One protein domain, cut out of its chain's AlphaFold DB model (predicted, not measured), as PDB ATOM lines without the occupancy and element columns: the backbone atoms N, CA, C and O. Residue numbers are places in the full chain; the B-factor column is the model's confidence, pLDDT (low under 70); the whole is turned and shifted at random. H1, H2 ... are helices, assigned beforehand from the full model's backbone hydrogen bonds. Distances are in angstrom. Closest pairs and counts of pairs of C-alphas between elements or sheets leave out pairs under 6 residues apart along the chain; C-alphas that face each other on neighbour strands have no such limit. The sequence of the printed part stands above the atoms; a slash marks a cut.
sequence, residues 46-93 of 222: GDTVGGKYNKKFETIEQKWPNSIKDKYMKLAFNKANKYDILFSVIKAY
ATOM      1  N   GLY A  46     -22.272   7.287  -3.117       92.00
ATOM      2  CA  GLY A  46     -23.420   8.176  -3.341       92.00
ATOM      3  C   GLY A  46     -23.502   8.755  -4.755       92.00
ATOM      4  O   GLY A  46     -24.579   8.771  -5.343       92.00
ATOM      5  N   ASP A  47     -22.371   9.161  -5.340       91.38
ATOM      6  CA  ASP A  47     -22.335   9.629  -6.734       91.38
ATOM      7  C   ASP A  47     -22.623   8.496  -7.725       91.38
ATOM      8  O   ASP A  47     -23.165   8.736  -8.799       91.38
ATOM      9  N   THR A  48     -22.266   7.262  -7.370       92.19
ATOM     10  CA  THR A  48     -22.476   6.087  -8.226       92.19
ATOM     11  C   THR A  48     -23.946   5.722  -8.287       92.19
ATOM     12  O   THR A  48     -24.518   5.645  -9.370       92.19
ATOM     13  N   VAL A  49     -24.580   5.597  -7.124       93.00
ATOM     14  CA  VAL A  49     -26.015   5.321  -7.032       93.00
ATOM     15  C   VAL A  49     -26.814   6.469  -7.648       93.00
ATOM     16  O   VAL A  49     -27.736   6.222  -8.413       93.00
ATOM     17  N   GLY A  50     -26.426   7.723  -7.397       91.00
ATOM     18  CA  GLY A  50     -27.103   8.904  -7.941       91.00
ATOM     19  C   GLY A  50     -26.830   9.207  -9.421       91.00
ATOM     20  O   GLY A  50     -27.273  10.246  -9.903       91.00
ATOM     21  N   GLY A  51     -26.071   8.367 -10.136       87.69
ATOM     22  CA  GLY A  51     -25.809   8.527 -11.574       87.69
ATOM     23  C   GLY A  51     -24.834   9.644 -11.953       87.69
ATOM     24  O   GLY A  51     -24.727  10.000 -13.121       87.69
ATOM     25  N   LYS A  52     -24.102  10.200 -10.984       85.94
ATOM     26  CA  LYS A  52     -23.062  11.219 -11.209       85.94
ATOM     27  C   LYS A  52     -21.691  10.610 -11.512       85.94
ATOM     28  O   LYS A  52     -20.776  11.320 -11.922       85.94
ATOM     29  N   TYR A  53     -21.525   9.306 -11.291       78.62
ATOM     30  CA  TYR A  53     -20.260   8.605 -11.483       78.62
ATOM     31  C   TYR A  53     -20.256   7.812 -12.796       78.62
ATOM     32  O   TYR A  53     -20.780   6.706 -12.862       78.62
ATOM     33  N   ASN A  54     -19.630   8.359 -13.841       71.38
ATOM     34  CA  ASN A  54     -19.618   7.763 -15.183       71.38
ATOM     35  C   ASN A  54     -18.385   6.867 -15.440       71.38
ATOM     36  O   ASN A  54     -17.648   7.058 -16.409       71.38
ATOM     37  N   LYS A  55     -18.085   5.933 -14.528       78.06
ATOM     38  CA  LYS A  55     -16.994   4.960 -14.721       78.06
ATOM     39  C   LYS A  55     -17.552   3.630 -15.206       78.06
ATOM     40  O   LYS A  55     -18.596   3.192 -14.736       78.06
ATOM     41  N   LYS A  56     -16.830   2.983 -16.125       78.38
ATOM     42  CA  LYS A  56     -17.192   1.656 -16.629       78.38
ATOM     43  C   LYS A  56     -17.173   0.636 -15.495       78.38
ATOM     44  O   LYS A  56     -16.319   0.713 -14.609       78.38
ATOM     45  N   PHE A  57     -18.074  -0.331 -15.586       74.88
ATOM     46  CA  PHE A  57     -18.237  -1.402 -14.614       74.88
ATOM     47  C   PHE A  57     -16.900  -2.112 -14.281       74.88
ATOM     48  O   PHE A  57     -16.497  -2.134 -13.120       74.88
ATOM     49  N   GLU A  58     -16.135  -2.509 -15.303       79.00
ATOM     50  CA  GLU A  58     -14.814  -3.156 -15.163       79.00
ATOM     51  C   GLU A  58     -13.828  -2.350 -14.300       79.00
ATOM     52  O   GLU A  58     -13.068  -2.913 -13.522       79.00
ATOM     53  N   THR A  59     -13.858  -1.015 -14.379       85.44
ATOM     54  CA  THR A  59     -12.925  -0.172 -13.609       85.44
ATOM     55  C   THR A  59     -13.266  -0.116 -12.119       85.44
ATOM     56  O   THR A  59     -12.380   0.100 -11.294       85.44
ATOM     57  N   ILE A  60     -14.544  -0.286 -11.760       90.44
ATOM     58  CA  ILE A  60     -14.983  -0.337 -10.361       90.44
ATOM     59  C   ILE A  60     -14.619  -1.694  -9.770       90.44
ATOM     60  O   ILE A  60     -14.048  -1.728  -8.685       90.44
ATOM     61  N   GLU A  61     -14.892  -2.776 -10.500       92.44
ATOM     62  CA  GLU A  61     -14.533  -4.136 -10.097       92.44
ATOM     63  C   GLU A  61     -13.021  -4.295  -9.913       92.44
ATOM     64  O   GLU A  61     -12.579  -4.828  -8.902       92.44
ATOM     65  N   GLN A  62     -12.215  -3.768 -10.838       93.75
ATOM     66  CA  GLN A  62     -10.754  -3.813 -10.732       93.75
ATOM     67  C   GLN A  62     -10.225  -3.030  -9.525       93.75
ATOM     68  O   GLN A  62      -9.261  -3.454  -8.894       93.75
ATOM     69  N   LYS A  63     -10.823  -1.869  -9.214       94.00
ATOM     70  CA  LYS A  63     -10.323  -0.996  -8.143       94.00
ATOM     71  C   LYS A  63     -10.831  -1.394  -6.757       94.00
ATOM     72  O   LYS A  63     -10.078  -1.292  -5.796       94.00
ATOM     73  N   TRP A  64     -12.096  -1.788  -6.650       95.19
ATOM     74  CA  TRP A  64     -12.760  -2.134  -5.392       95.19
ATOM     75  C   TRP A  64     -13.581  -3.420  -5.551       95.19
ATOM     76  O   TRP A  64     -14.815  -3.375  -5.444       95.19
ATOM     77  N   PRO A  65     -12.922  -4.561  -5.820       95.69
ATOM     78  CA  PRO A  65     -13.611  -5.825  -6.044       95.69
ATOM     79  C   PRO A  65     -14.457  -6.196  -4.827       95.69
ATOM     80  O   PRO A  65     -14.014  -6.060  -3.687       95.69
ATOM     81  N   ASN A  66     -15.682  -6.668  -5.067       95.75
ATOM     82  CA  ASN A  66     -16.638  -7.090  -4.036       95.75
ATOM     83  C   ASN A  66     -17.102  -5.992  -3.058       95.75
ATOM     84  O   ASN A  66     -17.807  -6.306  -2.093       95.75
ATOM     85  N   SER A  67     -16.770  -4.722  -3.308       97.00
ATOM     86  CA  SER A  67     -17.357  -3.584  -2.587       97.00
ATOM     87  C   SER A  67     -18.866  -3.478  -2.831       97.00
ATOM     88  O   SER A  67     -19.399  -4.024  -3.803       97.00
ATOM     89  N   ILE A  68     -19.570  -2.725  -1.984       97.25
ATOM     90  CA  ILE A  68     -20.994  -2.409  -2.182       97.25
ATOM     91  C   ILE A  68     -21.181  -1.745  -3.540       97.25
ATOM     92  O   ILE A  68     -22.108  -2.079  -4.274       97.25
ATOM     93  N   LYS A  69     -20.276  -0.829  -3.895       95.19
ATOM     94  CA  LYS A  69     -20.287  -0.144  -5.183       95.19
ATOM     95  C   LYS A  69     -20.126  -1.115  -6.354       95.19
ATOM     96  O   LYS A  69     -20.870  -0.985  -7.319       95.19
ATOM     97  N   ASP A  70     -19.203  -2.073  -6.277       95.56
ATOM     98  CA  ASP A  70     -19.035  -3.117  -7.300       95.56
ATOM     99  C   ASP A  70     -20.312  -3.958  -7.454       95.56
ATOM    100  O   ASP A  70     -20.921  -3.995  -8.526       95.56
ATOM    101  N   LYS A  71     -20.792  -4.545  -6.352       97.12
ATOM    102  CA  LYS A  71     -21.993  -5.396  -6.340       97.12
ATOM    103  C   LYS A  71     -23.241  -4.661  -6.829       97.12
ATOM    104  O   LYS A  71     -23.990  -5.206  -7.638       97.12
ATOM    105  N   TYR A  72     -23.444  -3.418  -6.386       96.31
ATOM    106  CA  TYR A  72     -24.535  -2.565  -6.859       96.31
ATOM    107  C   TYR A  72     -24.468  -2.385  -8.375       96.31
ATOM    108  O   TYR A  72     -25.471  -2.576  -9.054       96.31
ATOM    109  N   MET A  73     -23.296  -2.060  -8.925       94.56
ATOM    110  CA  MET A  73     -23.160  -1.787 -10.356       94.56
ATOM    111  C   MET A  73     -23.357  -3.035 -11.222       94.56
ATOM    112  O   MET A  73     -23.970  -2.912 -12.286       94.56
ATOM    113  N   LYS A  74     -22.918  -4.214 -10.749       94.38
ATOM    114  CA  LYS A  74     -23.218  -5.520 -11.372       94.38
ATOM    115  C   LYS A  74     -24.726  -5.737 -11.462       94.38
ATOM    116  O   LYS A  74     -25.274  -5.905 -12.546       94.38
ATOM    117  N   LEU A  75     -25.400  -5.690 -10.313       96.00
ATOM    118  CA  LEU A  75     -26.819  -6.030 -10.201       96.00
ATOM    119  C   LEU A  75     -27.731  -4.983 -10.848       96.00
ATOM    120  O   LEU A  75     -28.752  -5.324 -11.438       96.00
ATOM    121  N   ALA A  76     -27.359  -3.705 -10.780       94.31
ATOM    122  CA  ALA A  76     -28.105  -2.618 -11.398       94.31
ATOM    123  C   ALA A  76     -27.853  -2.496 -12.909       94.31
ATOM    124  O   ALA A  76     -28.432  -1.608 -13.538       94.31
ATOM    125  N   PHE A  77     -26.997  -3.338 -13.501       92.06
ATOM    126  CA  PHE A  77     -26.571  -3.237 -14.899       92.06
ATOM    127  C   PHE A  77     -26.106  -1.815 -15.256       92.06
ATOM    128  O   PHE A  77     -26.542  -1.237 -16.253       92.06
ATOM    129  N   ASN A  78     -25.265  -1.223 -14.396       88.06
ATOM    130  CA  ASN A  78     -24.752   0.148 -14.536       88.06
ATOM    131  C   ASN A  78     -25.849   1.246 -14.561       88.06
ATOM    132  O   ASN A  78     -25.608   2.360 -15.027       88.06
ATOM    133  N   LYS A  79     -27.069   0.958 -14.079       91.00
ATOM    134  CA  LYS A  79     -28.157   1.945 -13.983       91.00
ATOM    135  C   LYS A  79     -28.129   2.672 -12.640       91.00
ATOM    136  O   LYS A  79     -27.951   2.079 -11.577       91.00
ATOM    137  N   ALA A  80     -28.359   3.977 -12.694       92.75
ATOM    138  CA  ALA A  80     -28.513   4.815 -11.512       92.75
ATOM    139  C   ALA A  80     -29.882   4.617 -10.835       92.75
ATOM    140  O   ALA A  80     -30.833   4.119 -11.442       92.75
ATOM    141  N   ASN A  81     -29.983   5.091  -9.594       92.38
ATOM    142  CA  ASN A  81     -31.210   5.223  -8.804       92.38
ATOM    143  C   ASN A  81     -31.959   3.899  -8.551       92.38
ATOM    144  O   ASN A  81     -33.179   3.900  -8.401       92.38
ATOM    145  N   LYS A  82     -31.245   2.768  -8.488       94.75
ATOM    146  CA  LYS A  82     -31.805   1.446  -8.146       94.75
ATOM    147  C   LYS A  82     -31.671   1.151  -6.651       94.75
ATOM    148  O   LYS A  82     -30.900   0.292  -6.233       94.75
ATOM    149  N   TYR A  83     -32.364   1.935  -5.828       92.75
ATOM    150  CA  TYR A  83     -32.235   1.869  -4.366       92.75
ATOM    151  C   TYR A  83     -32.620   0.509  -3.776       92.75
ATOM    152  O   TYR A  83     -31.969   0.054  -2.846       92.75
ATOM    153  N   ASP A  84     -33.595  -0.179  -4.363       94.06
ATOM    154  CA  ASP A  84     -33.976  -1.553  -4.027       94.06
ATOM    155  C   ASP A  84     -32.795  -2.534  -4.145       94.06
ATOM    156  O   ASP A  84     -32.538  -3.327  -3.236       94.06
ATOM    157  N   ILE A  85     -32.022  -2.421  -5.229       96.19
ATOM    158  CA  ILE A  85     -30.809  -3.216  -5.456       96.19
ATOM    159  C   ILE A  85     -29.711  -2.818  -4.470       96.19
ATOM    160  O   ILE A  85     -29.033  -3.673  -3.910       96.19
ATOM    161  N   LEU A  86     -29.523  -1.518  -4.229       96.06
ATOM    162  CA  LEU A  86     -28.551  -1.059  -3.238       96.06
ATOM    163  C   LEU A  86     -28.867  -1.637  -1.851       96.06
ATOM    164  O   LEU A  86     -27.974  -2.133  -1.167       96.06
ATOM    165  N   PHE A  87     -30.133  -1.600  -1.444       93.88
ATOM    166  CA  PHE A  87     -30.563  -2.083  -0.139       93.88
ATOM    167  C   PHE A  87     -30.424  -3.598  -0.008       93.88
ATOM    168  O   PHE A  87     -30.006  -4.062   1.051       93.88
ATOM    169  N   SER A  88     -30.700  -4.373  -1.062       95.25
ATOM    170  CA  SER A  88     -30.460  -5.821  -1.036       95.25
ATOM    171  C   SER A  88     -28.972  -6.150  -0.881       95.25
ATOM    172  O   SER A  88     -28.626  -7.025  -0.089       95.25
ATOM    173  N   VAL A  89     -28.087  -5.391  -1.543       97.12
ATOM    174  CA  VAL A  89     -26.633  -5.524  -1.374       97.12
ATOM    175  C   VAL A  89     -26.217  -5.216   0.062       97.12
ATOM    176  O   VAL A  89     -25.508  -6.023   0.653       97.12
ATOM    177  N   ILE A  90     -26.659  -4.092   0.641       95.50
ATOM    178  CA  ILE A  90     -26.284  -3.678   2.006       95.50
ATOM    179  C   ILE A  90     -26.717  -4.716   3.045       95.50
ATOM    180  O   ILE A  90     -25.933  -5.048   3.930       95.50
ATOM    181  N   LYS A  91     -27.936  -5.259   2.930       94.00
ATOM    182  CA  LYS A  91     -28.480  -6.240   3.888       94.00
ATOM    183  C   LYS A  91     -27.660  -7.527   3.980       94.00
ATOM    184  O   LYS A  91     -27.756  -8.231   4.978       94.00
ATOM    185  N   ALA A  92     -26.854  -7.826   2.962       94.38
ATOM    186  CA  ALA A  92     -25.969  -8.984   2.949       94.38
ATOM    187  C   ALA A  92     -24.631  -8.752   3.686       94.38
ATOM    188  O   ALA A  92     -23.842  -9.691   3.797       94.38
ATOM    189  N   TYR A  93     -24.333  -7.534   4.158       95.38
ATOM    190  CA  TYR A  93     -23.085  -7.239   4.874       95.38
ATOM    191  C   TYR A  93     -23.229  -7.512   6.378       95.38
ATOM    192  O   TYR A  93     -24.207  -7.065   6.978       95.38
TER     193      TYR A  93
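AT A GLANCE: This is residues 46 to 93 of the 222 residues of an uncharacterized protein of viral metagenome (UniProt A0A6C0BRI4). Three short helices make a row, with H3 in the middle, H2 packed on one side of it as a helical hairpin and H4 crossing its other side steeply. A fourth helix, the single short turn H1, lies near H3 and H4 without clearly touching either. The printed part has 48 residues with four named helices, in the order H1, H2, H3, H4, and no named strand; the class is all helix. It is compact, with a radius of gyration of the C-alphas of 9.6 A, and rounded, spanning 24 by 20 by 16 A.

IN THESE COORDINATES: The longest helix, H4, holds residues 83 to 91 and measures 12.2 A from C-alpha 83 at (-32.235, 1.869, -4.366) to C-alpha 91 at (-28.480, -6.240, 3.888). H3, residues 68 to 75, measures 10.6 A, and H2, residues 57 to 63, measures 10.2 A. H1, residues 46 to 49, measures 5.3 A and begins with C-alpha 46 at (-23.420, 8.176, -3.341).

HOW THE PARTS SIT: H4 and H3 touch, with the C-alphas of Leu 86 and Tyr 72 closest at 5.6 A. They run opposite ways at a steep tilt of 55 degrees. H3 touches H2, the closest C-alphas being those of Asp 70 and Glu 61, 5.4 A apart. These two form a hairpin, running opposite ways at a shallow tilt of 27 degrees. H2 and H4 are apart. H1 is close to H3 but not clearly touching it; their closest C-alphas, those of Thr 48 and Lys 69, are 7.3 A apart. Its relation to H4 is the same, close but not clearly touching, with the C-alphas of Val 49 and Tyr 83 closest at 7.6 A. H1 and H2 are apart. In H2, H3 and H4 every O i to N i+4 pair is within hydrogen-bond range; H1 is too short for such a pair.

THE WHOLE: The two C-alphas farthest apart, those of Asn 54 and Ala 92, are 25.5 A from each other. The link from H2 to H3 is tight, those from H1 to H2 and from H3 to H4 are short, and no link is long. The printed part has no cut. The mean pLDDT of the printed part is 91.4, and no printed residue is under 70.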